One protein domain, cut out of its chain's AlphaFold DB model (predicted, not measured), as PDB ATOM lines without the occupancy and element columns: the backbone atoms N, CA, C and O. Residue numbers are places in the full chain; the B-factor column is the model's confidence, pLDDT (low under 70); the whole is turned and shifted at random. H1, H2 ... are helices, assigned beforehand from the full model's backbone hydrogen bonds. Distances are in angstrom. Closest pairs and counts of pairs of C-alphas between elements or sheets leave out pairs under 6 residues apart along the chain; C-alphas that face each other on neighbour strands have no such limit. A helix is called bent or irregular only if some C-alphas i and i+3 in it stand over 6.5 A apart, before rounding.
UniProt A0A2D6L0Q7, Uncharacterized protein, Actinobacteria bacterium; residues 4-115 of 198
ATOM      1  N   TRP A   4      16.602   5.832  45.598       86.19
ATOM      2  CA  TRP A   4      16.598   4.791  44.572       86.19
ATOM      3  C   TRP A   4      17.982   4.577  43.947       86.19
ATOM      4  O   TRP A   4      18.468   3.453  43.913       86.19
ATOM      5  N   ASP A   5      18.666   5.664  43.576       87.25
ATOM      6  CA  ASP A   5      19.970   5.637  42.893       87.25
ATOM      7  C   ASP A   5      21.113   5.101  43.777       87.25
ATOM      8  O   ASP A   5      22.223   4.880  43.296       87.25
ATOM      9  N   VAL A   6      20.871   4.949  45.083       92.56
ATOM     10  CA  VAL A   6      21.858   4.496  46.077       92.56
ATOM     11  C   VAL A   6      21.600   3.044  46.501       92.56
ATOM     12  O   VAL A   6      22.471   2.415  47.105       92.56
ATOM     13  N   LEU A   7      20.417   2.492  46.209       91.44
ATOM     14  CA  LEU A   7      20.081   1.119  46.581       91.44
ATOM     15  C   LEU A   7      20.858   0.106  45.724       91.44
ATOM     16  O   LEU A   7      20.972   0.311  44.515       91.44
ATOM     17  N   PRO A   8      21.330  -1.014  46.306       94.75
ATOM     18  CA  PRO A   8      21.844  -2.140  45.528       94.75
ATOM     19  C   PRO A   8      20.805  -2.639  44.517       94.75
ATOM     20  O   PRO A   8      19.607  -2.640  44.817       94.75
ATOM     21  N   ILE A   9      21.262  -3.084  43.346       89.44
ATOM     22  CA  ILE A   9      20.393  -3.515  42.237       89.44
ATOM     23  C   ILE A   9      19.468  -4.649  42.689       89.44
ATOM     24  O   ILE A   9      18.272  -4.609  42.427       89.44
ATOM     25  N   GLU A  10      19.978  -5.590  43.482       91.31
ATOM     26  CA  GLU A  10      19.206  -6.724  43.993       91.31
ATOM     27  C   GLU A  10      18.030  -6.264  44.869       91.31
ATOM     28  O   GLU A  10      16.954  -6.860  44.867       91.31
ATOM     29  N   ILE A  11      18.210  -5.174  45.622       92.38
ATOM     30  CA  ILE A  11      17.143  -4.593  46.441       92.38
ATOM     31  C   ILE A  11      16.131  -3.860  45.560       92.38
ATOM     32  O   ILE A  11      14.931  -3.970  45.811       92.38
ATOM     33  N   GLN A  12      16.589  -3.147  44.527       90.19
ATOM     34  CA  GLN A  12      15.704  -2.504  43.553       90.19
ATOM     35  C   GLN A  12      14.810  -3.539  42.851       90.19
ATOM     36  O   GLN A  12      13.596  -3.356  42.801       90.19
ATOM     37  N   GLU A  13      15.377  -4.662  42.406       88.94
ATOM     38  CA  GLU A  13      14.645  -5.770  41.777       88.94
ATOM     39  C   GLU A  13      13.598  -6.385  42.716       88.94
ATOM     40  O   GLU A  13      12.441  -6.570  42.327       88.94
ATOM     41  N   ILE A  14      13.962  -6.645  43.979       91.19
ATOM     42  CA  ILE A  14      13.023  -7.158  44.989       91.19
ATOM     43  C   ILE A  14      11.869  -6.176  45.215       91.19
ATOM     44  O   ILE A  14      10.718  -6.603  45.343       91.19
ATOM     45  N   ILE A  15      12.158  -4.873  45.289       91.50
ATOM     46  CA  ILE A  15      11.128  -3.843  45.460       91.50
ATOM     47  C   ILE A  15      10.188  -3.842  44.254       91.50
ATOM     48  O   ILE A  15       8.979  -3.920  44.454       91.50
ATOM     49  N   LEU A  16      10.720  -3.819  43.026       89.94
ATOM     50  CA  LEU A  16       9.911  -3.816  41.803       89.94
ATOM     51  C   LEU A  16       9.005  -5.045  41.719       89.94
ATOM     52  O   LEU A  16       7.801  -4.902  41.512       89.94
ATOM     53  N   SER A  17       9.556  -6.239  41.951       89.69
ATOM     54  CA  SER A  17       8.785  -7.486  41.962       89.69
ATOM     55  C   SER A  17       7.649  -7.437  42.989       89.69
ATOM     56  O   SER A  17       6.490  -7.678  42.647       89.69
ATOM     57  N   LYS A  18       7.935  -7.016  44.227       92.88
ATOM     58  CA  LYS A  18       6.905  -6.883  45.269       92.88
ATOM     59  C   LYS A  18       5.857  -5.822  44.946       92.88
ATOM     60  O   LYS A  18       4.698  -5.996  45.311       92.88
ATOM     61  N   SER A  19       6.236  -4.728  44.288       93.06
ATOM     62  CA  SER A  19       5.297  -3.689  43.856       93.06
ATOM     63  C   SER A  19       4.322  -4.203  42.797       93.06
ATOM     64  O   SER A  19       3.137  -3.864  42.844       93.06
ATOM     65  N   ILE A  20       4.791  -5.049  41.874       93.06
ATOM     66  CA  ILE A  20       3.931  -5.704  40.881       93.06
ATOM     67  C   ILE A  20       2.925  -6.618  41.590       93.06
ATOM     68  O   ILE A  20       1.721  -6.496  41.357       93.06
ATOM     69  N   ASP A  21       3.394  -7.476  42.496       93.94
ATOM     70  CA  ASP A  21       2.525  -8.391  43.244       93.94
ATOM     71  C   ASP A  21       1.483  -7.640  44.077       93.94
ATOM     72  O   ASP A  21       0.296  -7.967  44.027       93.94
ATOM     73  N   LEU A  22       1.891  -6.568  44.761       95.75
ATOM     74  CA  LEU A  22       0.979  -5.733  45.539       95.75
ATOM     75  C   LEU A  22      -0.121  -5.123  44.658       95.75
ATOM     76  O   LEU A  22      -1.290  -5.136  45.033       95.75
ATOM     77  N   THR A  23       0.228  -4.655  43.456       93.81
ATOM     78  CA  THR A  23      -0.747  -4.100  42.499       93.81
ATOM     79  C   THR A  23      -1.781  -5.154  42.081       93.81
ATOM     80  O   THR A  23      -2.979  -4.870  41.989       93.81
ATOM     81  N   ARG A  24      -1.340  -6.400  41.860       95.12
ATOM     82  CA  ARG A  24      -2.227  -7.531  41.541       95.12
ATOM     83  C   ARG A  24      -3.147  -7.862  42.714       95.12
ATOM     84  O   ARG A  24      -4.349  -8.048  42.526       95.12
ATOM     85  N   GLU A  25      -2.607  -7.899  43.929       95.38
ATOM     86  CA  GLU A  25      -3.376  -8.144  45.152       95.38
ATOM     87  C   GLU A  25      -4.437  -7.061  45.388       95.38
ATOM     88  O   GLU A  25      -5.596  -7.378  45.661       95.38
ATOM     89  N   GLU A  26      -4.079  -5.786  45.228       95.50
ATOM     90  CA  GLU A  26      -5.012  -4.662  45.326       95.50
ATOM     91  C   GLU A  26      -6.159  -4.782  44.317       95.50
ATOM     92  O   GLU A  26      -7.332  -4.614  44.676       95.50
ATOM     93  N   TYR A  27      -5.854  -5.146  43.068       94.00
ATOM     94  CA  TYR A  27      -6.876  -5.402  42.055       94.00
ATOM     95  C   TYR A  27      -7.819  -6.546  42.459       94.00
ATOM     96  O   TYR A  27      -9.046  -6.417  42.395       94.00
ATOM     97  N   LEU A  28      -7.270  -7.674  42.915       93.94
ATOM     98  CA  LEU A  28      -8.067  -8.828  43.337       93.94
ATOM     99  C   LEU A  28      -8.942  -8.508  44.557       93.94
ATOM    100  O   LEU A  28     -10.095  -8.950  44.618       93.94
ATOM    101  N   ASN A  29      -8.444  -7.698  45.488       95.00
ATOM    102  CA  ASN A  29      -9.181  -7.277  46.676       95.00
ATOM    103  C   ASN A  29     -10.350  -6.343  46.337       95.00
ATOM    104  O   ASN A  29     -11.425  -6.451  46.935       95.00
ATOM    105  N   THR A  30     -10.162  -5.446  45.369       94.50
ATOM    106  CA  THR A  30     -11.169  -4.453  44.969       94.50
ATOM    107  C   THR A  30     -12.199  -5.032  43.996       94.50
ATOM    108  O   THR A  30     -13.407  -4.940  44.223       94.50
ATOM    109  N   GLU A  31     -11.742  -5.687  42.928       94.25
ATOM    110  CA  GLU A  31     -12.567  -6.065  41.776       94.25
ATOM    111  C   GLU A  31     -12.601  -7.582  41.503       94.25
ATOM    112  O   GLU A  31     -13.382  -8.037  40.658       94.25
ATOM    113  N   GLY A  32     -11.860  -8.403  42.258       93.00
ATOM    114  CA  GLY A  32     -11.699  -9.843  42.000       93.00
ATOM    115  C   GLY A  32     -13.012 -10.631  41.911       93.00
ATOM    116  O   GLY A  32     -13.185 -11.464  41.024       93.00
ATOM    117  N   LYS A  33     -14.015 -10.320  42.748       95.06
ATOM    118  CA  LYS A  33     -15.339 -10.982  42.674       95.06
ATOM    119  C   LYS A  33     -16.064 -10.705  41.353       95.06
ATOM    120  O   LYS A  33     -16.674 -11.607  40.775       95.06
ATOM    121  N   LYS A  34     -16.039  -9.453  40.884       95.19
ATOM    122  CA  LYS A  34     -16.655  -9.064  39.603       95.19
ATOM    123  C   LYS A  34     -15.864  -9.665  38.446       95.19
ATOM    124  O   LYS A  34     -16.464 -10.153  37.490       95.19
ATOM    125  N   HIS A  35     -14.541  -9.670  38.562       94.50
ATOM    126  CA  HIS A  35     -13.627 -10.250  37.593       94.50
ATOM    127  C   HIS A  35     -13.879 -11.743  37.363       94.50
ATOM    128  O   HIS A  35     -14.194 -12.149  36.245       94.50
ATOM    129  N   GLU A  36     -13.915 -12.535  38.432       95.06
ATOM    130  CA  GLU A  36     -14.219 -13.969  38.363       95.06
ATOM    131  C   GLU A  36     -15.625 -14.250  37.815       95.06
ATOM    132  O   GLU A  36     -15.837 -15.193  37.051       95.06
ATOM    133  N   LYS A  37     -16.610 -13.391  38.119       95.94
ATOM    134  CA  LYS A  37     -17.943 -13.485  37.505       95.94
ATOM    135  C   LYS A  37     -17.892 -13.271  35.987       95.94
ATOM    136  O   LYS A  37     -18.599 -13.974  35.262       95.94
ATOM    137  N   ARG A  38     -17.077 -12.329  35.492       93.81
ATOM    138  CA  ARG A  38     -16.887 -12.094  34.047       93.81
ATOM    139  C   ARG A  38     -16.222 -13.298  33.374       93.81
ATOM    140  O   ARG A  38     -16.752 -13.756  32.363       93.81
ATOM    141  N   LYS A  39     -15.170 -13.866  33.977       94.12
ATOM    142  CA  LYS A  39     -14.497 -15.090  33.494       94.12
ATOM    143  C   LYS A  39     -15.469 -16.255  33.361       94.12
ATOM    144  O   LYS A  39     -15.587 -16.846  32.292       94.12
ATOM    145  N   ARG A  40     -16.261 -16.513  34.407       93.94
ATOM    146  CA  ARG A  40     -17.296 -17.561  34.389       93.94
ATOM    147  C   ARG A  40     -18.345 -17.339  33.304       93.94
ATOM    148  O   ARG A  40     -18.770 -18.300  32.678       93.94
ATOM    149  N   ARG A  41     -18.770 -16.088  33.076       92.50
ATOM    150  CA  ARG A  41     -19.745 -15.759  32.023       92.50
ATOM    151  C   ARG A  41     -19.177 -15.993  30.625       92.50
ATOM    152  O   ARG A  41     -19.922 -16.388  29.736       92.50
ATOM    153  N   GLN A  42     -17.899 -15.690  30.421       90.25
ATOM    154  CA  GLN A  42     -17.269 -15.793  29.112       90.25
ATOM    155  C   GLN A  42     -16.894 -17.232  28.739       90.25
ATOM    156  O   GLN A  42     -16.968 -17.586  27.566       90.25
ATOM    157  N   GLY A  43     -16.526 -18.061  29.717       90.06
ATOM    158  CA  GLY A  43     -15.958 -19.382  29.451       90.06
ATOM    159  C   GLY A  43     -14.439 -19.296  29.424       90.06
ATOM    160  O   GLY A  43     -13.875 -18.787  30.378       90.06
ATOM    161  N   ARG A  44     -13.774 -19.806  28.383       91.00
ATOM    162  CA  ARG A  44     -12.311 -19.693  28.199       91.00
ATOM    163  C   ARG A  44     -11.916 -18.346  27.576       91.00
ATOM    164  O   ARG A  44     -12.768 -17.646  27.021       91.00
ATOM    165  N   GLY A  45     -10.632 -17.994  27.668       91.62
ATOM    166  CA  GLY A  45     -10.056 -16.845  26.969       91.62
ATOM    167  C   GLY A  45     -10.256 -16.932  25.453       91.62
ATOM    168  O   GLY A  45     -10.269 -18.025  24.878       91.62
ATOM    169  N   LEU A  46     -10.463 -15.779  24.810       92.94
ATOM    170  CA  LEU A  46     -10.745 -15.689  23.375       92.94
ATOM    171  C   LEU A  46      -9.557 -15.196  22.546       92.94
ATOM    172  O   LEU A  46      -9.603 -15.309  21.323       92.94
ATOM    173  N   VAL A  47      -8.520 -14.650  23.176       94.81
ATOM    174  CA  VAL A  47      -7.315 -14.164  22.493       94.81
ATOM    175  C   VAL A  47      -6.374 -15.330  22.236       94.81
ATOM    176  O   VAL A  47      -6.150 -16.137  23.130       94.81
ATOM    177  N   THR A  48      -5.816 -15.417  21.030       94.31
ATOM    178  CA  THR A  48      -4.753 -16.375  20.687       94.31
ATOM    179  C   THR A  48      -3.407 -15.659  20.526       94.31
ATOM    180  O   THR A  48      -3.389 -14.461  20.235       94.31
ATOM    181  N   PRO A  49      -2.268 -16.371  20.634       94.94
ATOM    182  CA  PRO A  49      -0.960 -15.784  20.329       94.94
ATOM    183  C   PRO A  49      -0.890 -15.194  18.914       94.94
ATOM    184  O   PRO A  49      -0.319 -14.130  18.709       94.94
ATOM    185  N   ASP A  50      -1.531 -15.834  17.933       93.06
ATOM    186  CA  ASP A  50      -1.557 -15.335  16.553       93.06
ATOM    187  C   ASP A  50      -2.353 -14.034  16.413       93.06
ATOM    188  O   ASP A  50      -1.990 -13.178  15.615       93.06
ATOM    189  N   MET A  51      -3.398 -13.842  17.223       94.62
ATOM    190  CA  MET A  51      -4.131 -12.574  17.284       94.62
ATOM    191  C   MET A  51      -3.269 -11.445  17.860       94.62
ATOM    192  O   MET A  51      -3.333 -10.324  17.359       94.62
ATOM    193  N   ILE A  52      -2.444 -11.737  18.871       96.12
ATOM    194  CA  ILE A  52      -1.496 -10.765  19.433       96.12
ATOM    195  C   ILE A  52      -0.432 -10.401  18.391       96.12
ATOM    196  O   ILE A  52      -0.223  -9.222  18.115       96.12
ATOM    197  N   ARG A  53       0.178 -11.402  17.741       95.31
ATOM    198  CA  ARG A  53       1.159 -11.180  16.662       95.31
ATOM    199  C   ARG A  53       0.567 -10.390  15.502       95.31
ATOM    200  O   ARG A  53       1.217  -9.489  14.979       95.31
ATOM    201  N   TYR A  54      -0.675 -10.695  15.127       93.88
ATOM    202  CA  TYR A  54      -1.385  -9.929  14.115       93.88
ATOM    203  C   TYR A  54      -1.508  -8.463  14.533       93.88
ATOM    204  O   TYR A  54      -1.105  -7.603  13.753       93.88
ATOM    205  N   ALA A  55      -1.971  -8.165  15.757       94.00
ATOM    206  CA  ALA A  55      -2.064  -6.789  16.260       94.00
ATOM    207  C   ALA A  55      -0.716  -6.061  16.148       94.00
ATOM    208  O   ALA A  55      -0.654  -4.976  15.574       94.00
ATOM    209  N   MET A  56       0.360  -6.694  16.628       94.31
ATOM    210  CA  MET A  56       1.717  -6.133  16.598       94.31
ATOM    211  C   MET A  56       2.213  -5.840  15.177       94.31
ATOM    212  O   MET A  56       2.954  -4.888  14.970       94.31
ATOM    213  N   SER A  57       1.816  -6.650  14.193       92.19
ATOM    214  CA  SER A  57       2.239  -6.471  12.796       92.19
ATOM    215  C   SER A  57       1.361  -5.517  11.980       92.19
ATOM    216  O   SER A  57       1.815  -4.985  10.968       92.19
ATOM    217  N   SER A  58       0.099  -5.331  12.374       87.06
ATOM    218  CA  SER A  58      -0.920  -4.651  11.559       87.06
ATOM    219  C   SER A  58      -1.266  -3.248  12.054       87.06
ATOM    220  O   SER A  58      -1.949  -2.509  11.345       87.06
ATOM    221  N   THR A  59      -0.822  -2.874  13.255       86.50
ATOM    222  CA  THR A  59      -1.234  -1.634  13.924       86.50
ATOM    223  C   THR A  59      -0.069  -0.980  14.658       86.50
ATOM    224  O   THR A  59       0.865  -1.665  15.065       86.50
ATOM    225  N   THR A  60      -0.133   0.342  14.829       86.50
ATOM    226  CA  THR A  60       0.877   1.108  15.579       86.50
ATOM    227  C   THR A  60       0.749   0.897  17.087       86.50
ATOM    228  O   THR A  60       1.762   0.802  17.767       86.50
ATOM    229  N   ASP A  61      -0.482   0.740  17.591       87.94
ATOM    230  CA  ASP A  61      -0.792   0.662  19.026       87.94
ATOM    231  C   ASP A  61      -1.463  -0.681  19.384       87.94
ATOM    232  O   ASP A  61      -2.643  -0.737  19.761       87.94
ATOM    233  N   PRO A  62      -0.742  -1.812  19.259       93.31
ATOM    234  CA  PRO A  62      -1.328  -3.143  19.395       93.31
ATOM    235  C   PRO A  62      -1.924  -3.392  20.782       93.31
ATOM    236  O   PRO A  62      -2.972  -4.026  20.906       93.31
ATOM    237  N   TYR A  63      -1.282  -2.872  21.831       93.69
ATOM    238  CA  TYR A  63      -1.761  -3.006  23.204       93.69
ATOM    239  C   TYR A  63      -3.123  -2.333  23.409       93.69
ATOM    240  O   TYR A  63      -4.006  -2.916  24.046       93.69
ATOM    241  N   GLU A  64      -3.314  -1.131  22.864       91.50
ATOM    242  CA  GLU A  64      -4.558  -0.376  23.013       91.50
ATOM    243  C   GLU A  64      -5.707  -1.088  22.292       91.50
ATOM    244  O   GLU A  64      -6.759  -1.346  22.886       91.50
ATOM    245  N   ILE A  65      -5.468  -1.524  21.053       90.81
ATOM    246  CA  ILE A  65      -6.461  -2.250  20.255       90.81
ATOM    247  C   ILE A  65      -6.862  -3.559  20.933       90.81
ATOM    248  O   ILE A  65      -8.055  -3.857  21.035       90.81
ATOM    249  N   LEU A  66      -5.898  -4.326  21.446       93.88
ATOM    250  CA  LEU A  66      -6.182  -5.556  22.184       93.88
ATOM    251  C   LEU A  66      -6.932  -5.275  23.492       93.88
ATOM    252  O   LEU A  66      -7.856  -6.013  23.830       93.88
ATOM    253  N   SER A  67      -6.594  -4.197  24.202       92.81
ATOM    254  CA  SER A  67      -7.270  -3.798  25.444       92.81
ATOM    255  C   SER A  67      -8.724  -3.400  25.208       92.81
ATOM    256  O   SER A  67      -9.591  -3.711  26.023       92.81
ATOM    257  N   TRP A  68      -9.025  -2.772  24.074       90.38
ATOM    258  CA  TRP A  68     -10.402  -2.475  23.681       90.38
ATOM    259  C   TRP A  68     -11.153  -3.706  23.177       90.38
ATOM    260  O   TRP A  68     -12.340  -3.865  23.457       90.38
ATOM    261  N   ALA A  69     -10.482  -4.572  22.421       91.44
ATOM    262  CA  ALA A  69     -11.087  -5.746  21.809       91.44
ATOM    263  C   ALA A  69     -11.352  -6.875  22.822       91.44
ATOM    264  O   ALA A  69     -12.396  -7.531  22.756       91.44
ATOM    265  N   PHE A  70     -10.431  -7.079  23.766       93.81
ATOM    266  CA  PHE A  70     -10.408  -8.193  24.718       93.81
ATOM    267  C   PHE A  70      -9.975  -7.739  26.122       93.81
ATOM    268  O   PHE A  70      -8.977  -8.218  26.666       93.81
ATOM    269  N   PRO A  71     -10.721  -6.817  26.757       93.19
ATOM    270  CA  PRO A  71     -10.312  -6.209  28.024       93.19
ATOM    271  C   PRO A  71     -10.143  -7.221  29.163       93.19
ATOM    272  O   PRO A  71      -9.339  -7.007  30.066       93.19
ATOM    273  N   LEU A  72     -10.911  -8.316  29.155       94.31
ATOM    274  CA  LEU A  72     -10.824  -9.336  30.199       94.31
ATOM    275  C   LEU A  72      -9.538 -10.156  30.067       94.31
ATOM    276  O   LEU A  72      -8.872 -10.419  31.064       94.31
ATOM    277  N   GLU A  73      -9.194 -10.531  28.839       95.44
ATOM    278  CA  GLU A  73      -7.975 -11.253  28.505       95.44
ATOM    279  C   GLU A  73      -6.729 -10.419  28.767       95.44
ATOM    280  O   GLU A  73      -5.800 -10.910  29.398       95.44
ATOM    281  N   MET A  74      -6.723  -9.151  28.350       96.06
ATOM    282  CA  MET A  74      -5.579  -8.265  28.575       96.06
ATOM    283  C   MET A  74      -5.309  -8.043  30.059       96.06
ATOM    284  O   MET A  74      -4.161  -8.065  30.492       96.06
ATOM    285  N   LEU A  75      -6.367  -7.911  30.857       95.00
ATOM    286  CA  LEU A  75      -6.240  -7.818  32.302       95.00
ATOM    287  C   LEU A  75      -5.707  -9.119  32.921       95.00
ATOM    288  O   LEU A  75      -4.844  -9.072  33.787       95.00
ATOM    289  N   GLU A  76      -6.185 -10.284  32.480       96.06
ATOM    290  CA  GLU A  76      -5.651 -11.573  32.944       96.06
ATOM    291  C   GLU A  76      -4.175 -11.749  32.575       96.06
ATOM    292  O   GLU A  76      -3.391 -12.182  33.414       96.06
ATOM    293  N   LEU A  77      -3.766 -11.340  31.370       96.94
ATOM    294  CA  LEU A  77      -2.358 -11.334  30.977       96.94
ATOM    295  C   LEU A  77      -1.515 -10.449  31.900       96.94
ATOM    296  O   LEU A  77      -0.443 -10.875  32.306       96.94
ATOM    297  N   GLN A  78      -2.001  -9.275  32.320       95.31
ATOM    298  CA  GLN A  78      -1.282  -8.421  33.284       95.31
ATOM    299  C   GLN A  78      -1.125  -9.082  34.663       95.31
ATOM    300  O   GLN A  78      -0.140  -8.853  35.371       95.31
ATOM    301  N   MET A  79      -2.082  -9.926  35.057       94.69
ATOM    302  CA  MET A  79      -2.002 -10.686  36.308       94.69
ATOM    303  C   MET A  79      -1.044 -11.880  36.216       94.69
ATOM    304  O   MET A  79      -0.564 -12.340  37.248       94.69
ATOM    305  N   CYS A  80      -0.766 -12.381  35.011       94.75
ATOM    306  CA  CYS A  80       0.057 -13.574  34.797       94.75
ATOM    307  C   CYS A  80       1.467 -13.286  34.269       94.75
ATOM    308  O   CYS A  80       2.355 -14.115  34.452       94.75
ATOM    309  N   VAL A  81       1.666 -12.160  33.585       96.69
ATOM    310  CA  VAL A  81       2.895 -11.830  32.861       96.69
ATOM    311  C   VAL A  81       3.469 -10.538  33.406       96.69
ATOM    312  O   VAL A  81       2.810  -9.493  33.390       96.69
ATOM    313  N   ASP A  82       4.709 -10.611  33.876       94.69
ATOM    314  CA  ASP A  82       5.386  -9.461  34.455       94.69
ATOM    315  C   ASP A  82       5.733  -8.413  33.386       94.69
ATOM    316  O   ASP A  82       6.229  -8.753  32.299       94.69
ATOM    317  N   PRO A  83       5.490  -7.124  33.683       93.25
ATOM    318  CA  PRO A  83       5.897  -6.036  32.810       93.25
ATOM    319  C   PRO A  83       7.425  -5.988  32.636       93.25
ATOM    320  O   PRO A  83       8.155  -6.337  33.565       93.25
ATOM    321  N   PRO A  84       7.933  -5.530  31.477       92.88
ATOM    322  CA  PRO A  84       9.362  -5.339  31.245       92.88
ATOM    323  C   PRO A  84       9.848  -4.044  31.914       92.88
ATOM    324  O   PRO A  84      10.087  -3.033  31.257       92.88
ATOM    325  N   VAL A  85       9.925  -4.060  33.247       86.69
ATOM    326  CA  VAL A  85      10.321  -2.915  34.093       86.69
ATOM    327  C   VAL A  85      11.773  -2.482  33.899       86.69
ATOM    328  O   VAL A  85      12.144  -1.375  34.268       86.69
ATOM    329  N   GLU A  86      12.585  -3.352  33.316       84.88
ATOM    330  CA  GLU A  86      13.975  -3.105  32.957       84.88
ATOM    331  C   GLU A  86      14.141  -2.242  31.695       84.88
ATOM    332  O   GLU A  86      15.246  -1.775  31.421       84.88
ATOM    333  N   LEU A  87      13.073  -2.026  30.920       86.62
ATOM    334  CA  LEU A  87      13.121  -1.170  29.739       86.62
ATOM    335  C   LEU A  87      12.954   0.298  30.125       86.62
ATOM    336  O   LEU A  87      11.955   0.699  30.722       86.62
ATOM    337  N   GLU A  88      13.923   1.113  29.718       82.94
ATOM    338  CA  GLU A  88      13.841   2.560  29.861       82.94
ATOM    339  C   GLU A  88      12.838   3.136  28.853       82.94
ATOM    340  O   GLU A  88      12.919   2.884  27.649       82.94
ATOM    341  N   VAL A  89      11.885   3.921  29.356       85.25
ATOM    342  CA  VAL A  89      10.918   4.650  28.530       85.25
ATOM    343  C   VAL A  89      11.462   6.051  28.285       85.25
ATOM    344  O   VAL A  89      11.556   6.858  29.211       85.25
ATOM    345  N   VAL A  90      11.797   6.343  27.032       85.25
ATOM    346  CA  VAL A  90      12.329   7.641  26.600       85.25
ATOM    347  C   VAL A  90      11.215   8.436  25.926       85.25
ATOM    348  O   VAL A  90      10.452   7.881  25.144       85.25
ATOM    349  N   ASP A  91      11.093   9.727  26.243       88.25
ATOM    350  CA  ASP A  91      10.134  10.653  25.614       88.25
ATOM    351  C   ASP A  91       8.668  10.173  25.597       88.25
ATOM    352  O   ASP A  91       7.904  10.496  24.688       88.25
ATOM    353  N   PHE A  92       8.255   9.426  26.628       84.56
ATOM    354  CA  PHE A  92       6.924   8.808  26.726       84.56
ATOM    355  C   PHE A  92       6.606   7.816  25.589       84.56
ATOM    356  O   PHE A  92       5.437   7.520  25.341       84.56
ATOM    357  N   ASP A  93       7.625   7.275  24.918       87.56
ATOM    358  CA  ASP A  93       7.474   6.219  23.920       87.56
ATOM    359  C   ASP A  93       7.444   4.839  24.591       87.56
ATOM    360  O   ASP A  93       8.468   4.260  24.963       87.56
ATOM    361  N   TYR A  94       6.237   4.294  24.740       88.56
ATOM    362  CA  TYR A  94       6.006   2.975  25.330       88.56
ATOM    363  C   TYR A  94       5.992   1.841  24.294       88.56
ATOM    364  O   TYR A  94       5.670   0.706  24.650       88.56
ATOM    365  N   ASN A  95       6.337   2.093  23.027       88.50
ATOM    366  CA  ASN A  95       6.239   1.070  21.984       88.50
ATOM    367  C   ASN A  95       7.117  -0.146  22.281       88.50
ATOM    368  O   ASN A  95       6.633  -1.278  22.234       88.50
ATOM    369  N   ALA A  96       8.386   0.068  22.642       90.81
ATOM    370  CA  ALA A  96       9.299  -1.022  22.988       90.81
ATOM    371  C   ALA A  96       8.818  -1.794  24.229       90.81
ATOM    372  O   ALA A  96       8.850  -3.026  24.248       90.81
ATOM    373  N   TYR A  97       8.305  -1.069  25.228       94.12
ATOM    374  CA  TYR A  97       7.737  -1.640  26.446       94.12
ATOM    375  C   TYR A  97       6.547  -2.560  26.137       94.12
ATOM    376  O   TYR A  97       6.553  -3.735  26.508       94.12
ATOM    377  N   PHE A  98       5.543  -2.064  25.409       94.81
ATOM    378  CA  PHE A  98       4.349  -2.847  25.099       94.81
ATOM    379  C   PHE A  98       4.629  -3.976  24.113       94.81
ATOM    380  O   PHE A  98       4.088  -5.065  24.285       94.81
ATOM    381  N   THR A  99       5.501  -3.761  23.126       94.12
ATOM    382  CA  THR A  99       5.924  -4.814  22.191       94.12
ATOM    383  C   THR A  99       6.556  -5.972  22.958       94.12
ATOM    384  O   THR A  99       6.089  -7.103  22.844       94.12
ATOM    385  N   THR A 100       7.527  -5.682  23.829       96.06
ATOM    386  CA  THR A 100       8.205  -6.700  24.643       96.06
ATOM    387  C   THR A 100       7.226  -7.425  25.568       96.06
ATOM    388  O   THR A 100       7.267  -8.647  25.706       96.06
ATOM    389  N   TRP A 101       6.296  -6.698  26.191       97.31
ATOM    390  CA  TRP A 101       5.291  -7.319  27.052       97.31
ATOM    391  C   TRP A 101       4.328  -8.234  26.274       97.31
ATOM    392  O   TRP A 101       4.006  -9.329  26.739       97.31
ATOM    393  N   LEU A 102       3.899  -7.838  25.071       97.81
ATOM    394  CA  LEU A 102       3.050  -8.662  24.205       97.81
ATOM    395  C   LEU A 102       3.777  -9.918  23.694       97.81
ATOM    396  O   LEU A 102       3.153 -10.978  23.578       97.81
ATOM    397  N   GLU A 103       5.085  -9.838  23.449       97.44
ATOM    398  CA  GLU A 103       5.918 -11.005  23.132       97.44
ATOM    399  C   GLU A 103       5.955 -11.992  24.302       97.44
ATOM    400  O   GLU A 103       5.633 -13.168  24.116       97.44
ATOM    401  N   ARG A 104       6.201 -11.507  25.528       97.94
ATOM    402  CA  ARG A 104       6.126 -12.332  26.748       97.94
ATOM    403  C   ARG A 104       4.755 -12.970  26.934       97.94
ATOM    404  O   ARG A 104       4.657 -14.121  27.350       97.94
ATOM    405  N   CYS A 105       3.683 -12.253  26.599       98.00
ATOM    406  CA  CYS A 105       2.329 -12.804  26.622       98.00
ATOM    407  C   CYS A 105       2.170 -13.959  25.623       98.00
ATOM    408  O   CYS A 105       1.621 -15.005  25.973       98.00
ATOM    409  N   CYS A 106       2.689 -13.811  24.399       97.31
ATOM    410  CA  CYS A 106       2.688 -14.889  23.411       97.31
ATOM    411  C   CYS A 106       3.470 -16.114  23.900       97.31
ATOM    412  O   CYS A 106       3.008 -17.243  23.712       97.31
ATOM    413  N   GLU A 107       4.632 -15.905  24.518       97.06
ATOM    414  CA  GLU A 107       5.458 -16.967  25.102       97.06
ATOM    415  C   GLU A 107       4.729 -17.672  26.243       97.06
ATOM    416  O   GLU A 107       4.567 -18.893  26.199       97.06
ATOM    417  N   TYR A 108       4.190 -16.907  27.197       97.25
ATOM    418  CA  TYR A 108       3.416 -17.420  28.325       97.25
ATOM    419  C   TYR A 108       2.269 -18.318  27.854       97.25
ATOM    420  O   TYR A 108       2.127 -19.439  28.334       97.25
ATOM    421  N   MET A 109       1.477 -17.856  26.882       95.88
ATOM    422  CA  MET A 109       0.334 -18.604  26.348       95.88
ATOM    423  C   MET A 109       0.742 -19.836  25.529       95.88
ATOM    424  O   MET A 109      -0.037 -20.782  25.419       95.88
ATOM    425  N   SER A 110       1.935 -19.824  24.927       94.38
ATOM    426  CA  SER A 110       2.456 -20.943  24.127       94.38
ATOM    427  C   SER A 110       3.150 -22.008  24.985       94.38
ATOM    428  O   SER A 110       3.366 -23.129  24.519       94.38
ATOM    429  N   ALA A 111       3.499 -21.675  26.229       95.19
ATOM    430  CA  ALA A 111       4.172 -22.571  27.152       95.19
ATOM    431  C   ALA A 111       3.236 -23.698  27.626       95.19
ATOM    432  O   ALA A 111       2.077 -23.479  27.994       95.19
ATOM    433  N   LYS A 112       3.736 -24.939  27.627       93.06
ATOM    434  CA  LYS A 112       2.927 -26.139  27.906       93.06
ATOM    435  C   LYS A 112       2.400 -26.152  29.343       93.06
ATOM    436  O   LYS A 112       1.300 -26.640  29.590       93.06
ATOM    437  N   GLU A 113       3.172 -25.610  30.273       95.56
ATOM    438  CA  GLU A 113       2.811 -25.415  31.675       95.56
ATOM    439  C   GLU A 113       1.554 -24.548  31.849       95.56
ATOM    440  O   GLU A 113       0.744 -24.812  32.738       95.56
ATOM    441  N   ASN A 114       1.329 -23.593  30.944       94.50
ATOM    442  CA  ASN A 114       0.215 -22.649  31.000       94.50
ATOM    443  C   ASN A 114      -0.962 -23.065  30.111       94.50
ATOM    444  O   ASN A 114      -1.954 -22.341  30.016       94.50
ATOM    445  N   ALA A 115      -0.913 -24.249  29.490       90.56
ATOM    446  CA  ALA A 115      -1.971 -24.735  28.600       90.56
ATOM    447  C   ALA A 115      -3.354 -24.786  29.278       90.56
ATOM    448  O   ALA A 115      -4.385 -24.628  28.629       90.56
TER     449      ALA A 115
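This is residues 4 to 115 of the 198 residues of an uncharacterized protein of Actinobacteria bacterium (UniProt A0A2D6L0Q7). A long helix with a sharp bend, H1, makes a corner over a small cluster of crossing helices: H2 and H5 run side by side, H3 crosses them, and H4 sits between this cluster and H1. The first arm, H1a, makes much of the length, and residues 5 to 11 stick out at its beginning. The printed part has 112 residues with five named helices, H1 to H5 in order, and no named strand; its class is all helix. It is only just compact, close to loose, with a radius of gyration of the C-alphas of 15.5 A and spans of 48 by 35 by 29 A.

H1, residues 9 to 42, was assigned as one helix by its hydrogen bonds but is bent: C-alphas 30 and 33 are 8.1 A apart. H1a, residues 9 to 30, begins at C-alpha 9 (20.393, -3.515, 42.237) and is 31.7 A long; H1b is residues 33 to 42. H2 is residues 49 to 58, H3 62 to 69 and H4 71 to 80. H5, residues 95 to 110, is 22.4 A long and ends at C-alpha 110 (2.456, -20.943, 24.127).

H1a and H1b are about perpendicular, at 77 degrees. H1a is close to H4 but not clearly touching, with closest C-alphas Arg 24 and Met 79 at 6.1 A. H1b and H4 only just touch, with 3 pairs of C-alphas within 8 A, the closest Lys 39 and Leu 72 at 7.6 A. H2 touches H3 at a steep tilt of 62 degrees, closest at the C-alphas of Ala 55 and Pro 62, 4.9 A. H2 touches H5 at a shallow tilt of 24 degrees, opposite ways, closest at the C-alphas of Pro 49 and Cys 106, 4.9 A. H5 touches H3 with residues 98 to 102 alone. In H1a, H1b, H2, H3, H4 and H5 every O i to N i+4 pair is within hydrogen-bond range.

The C-alphas farthest apart, Val 6 and Arg 41, are 48.4 A apart. The printed part has no cut; the link from H4 to H5, residues 81 to 94, is long. No printed residue is under 70 in pLDDT.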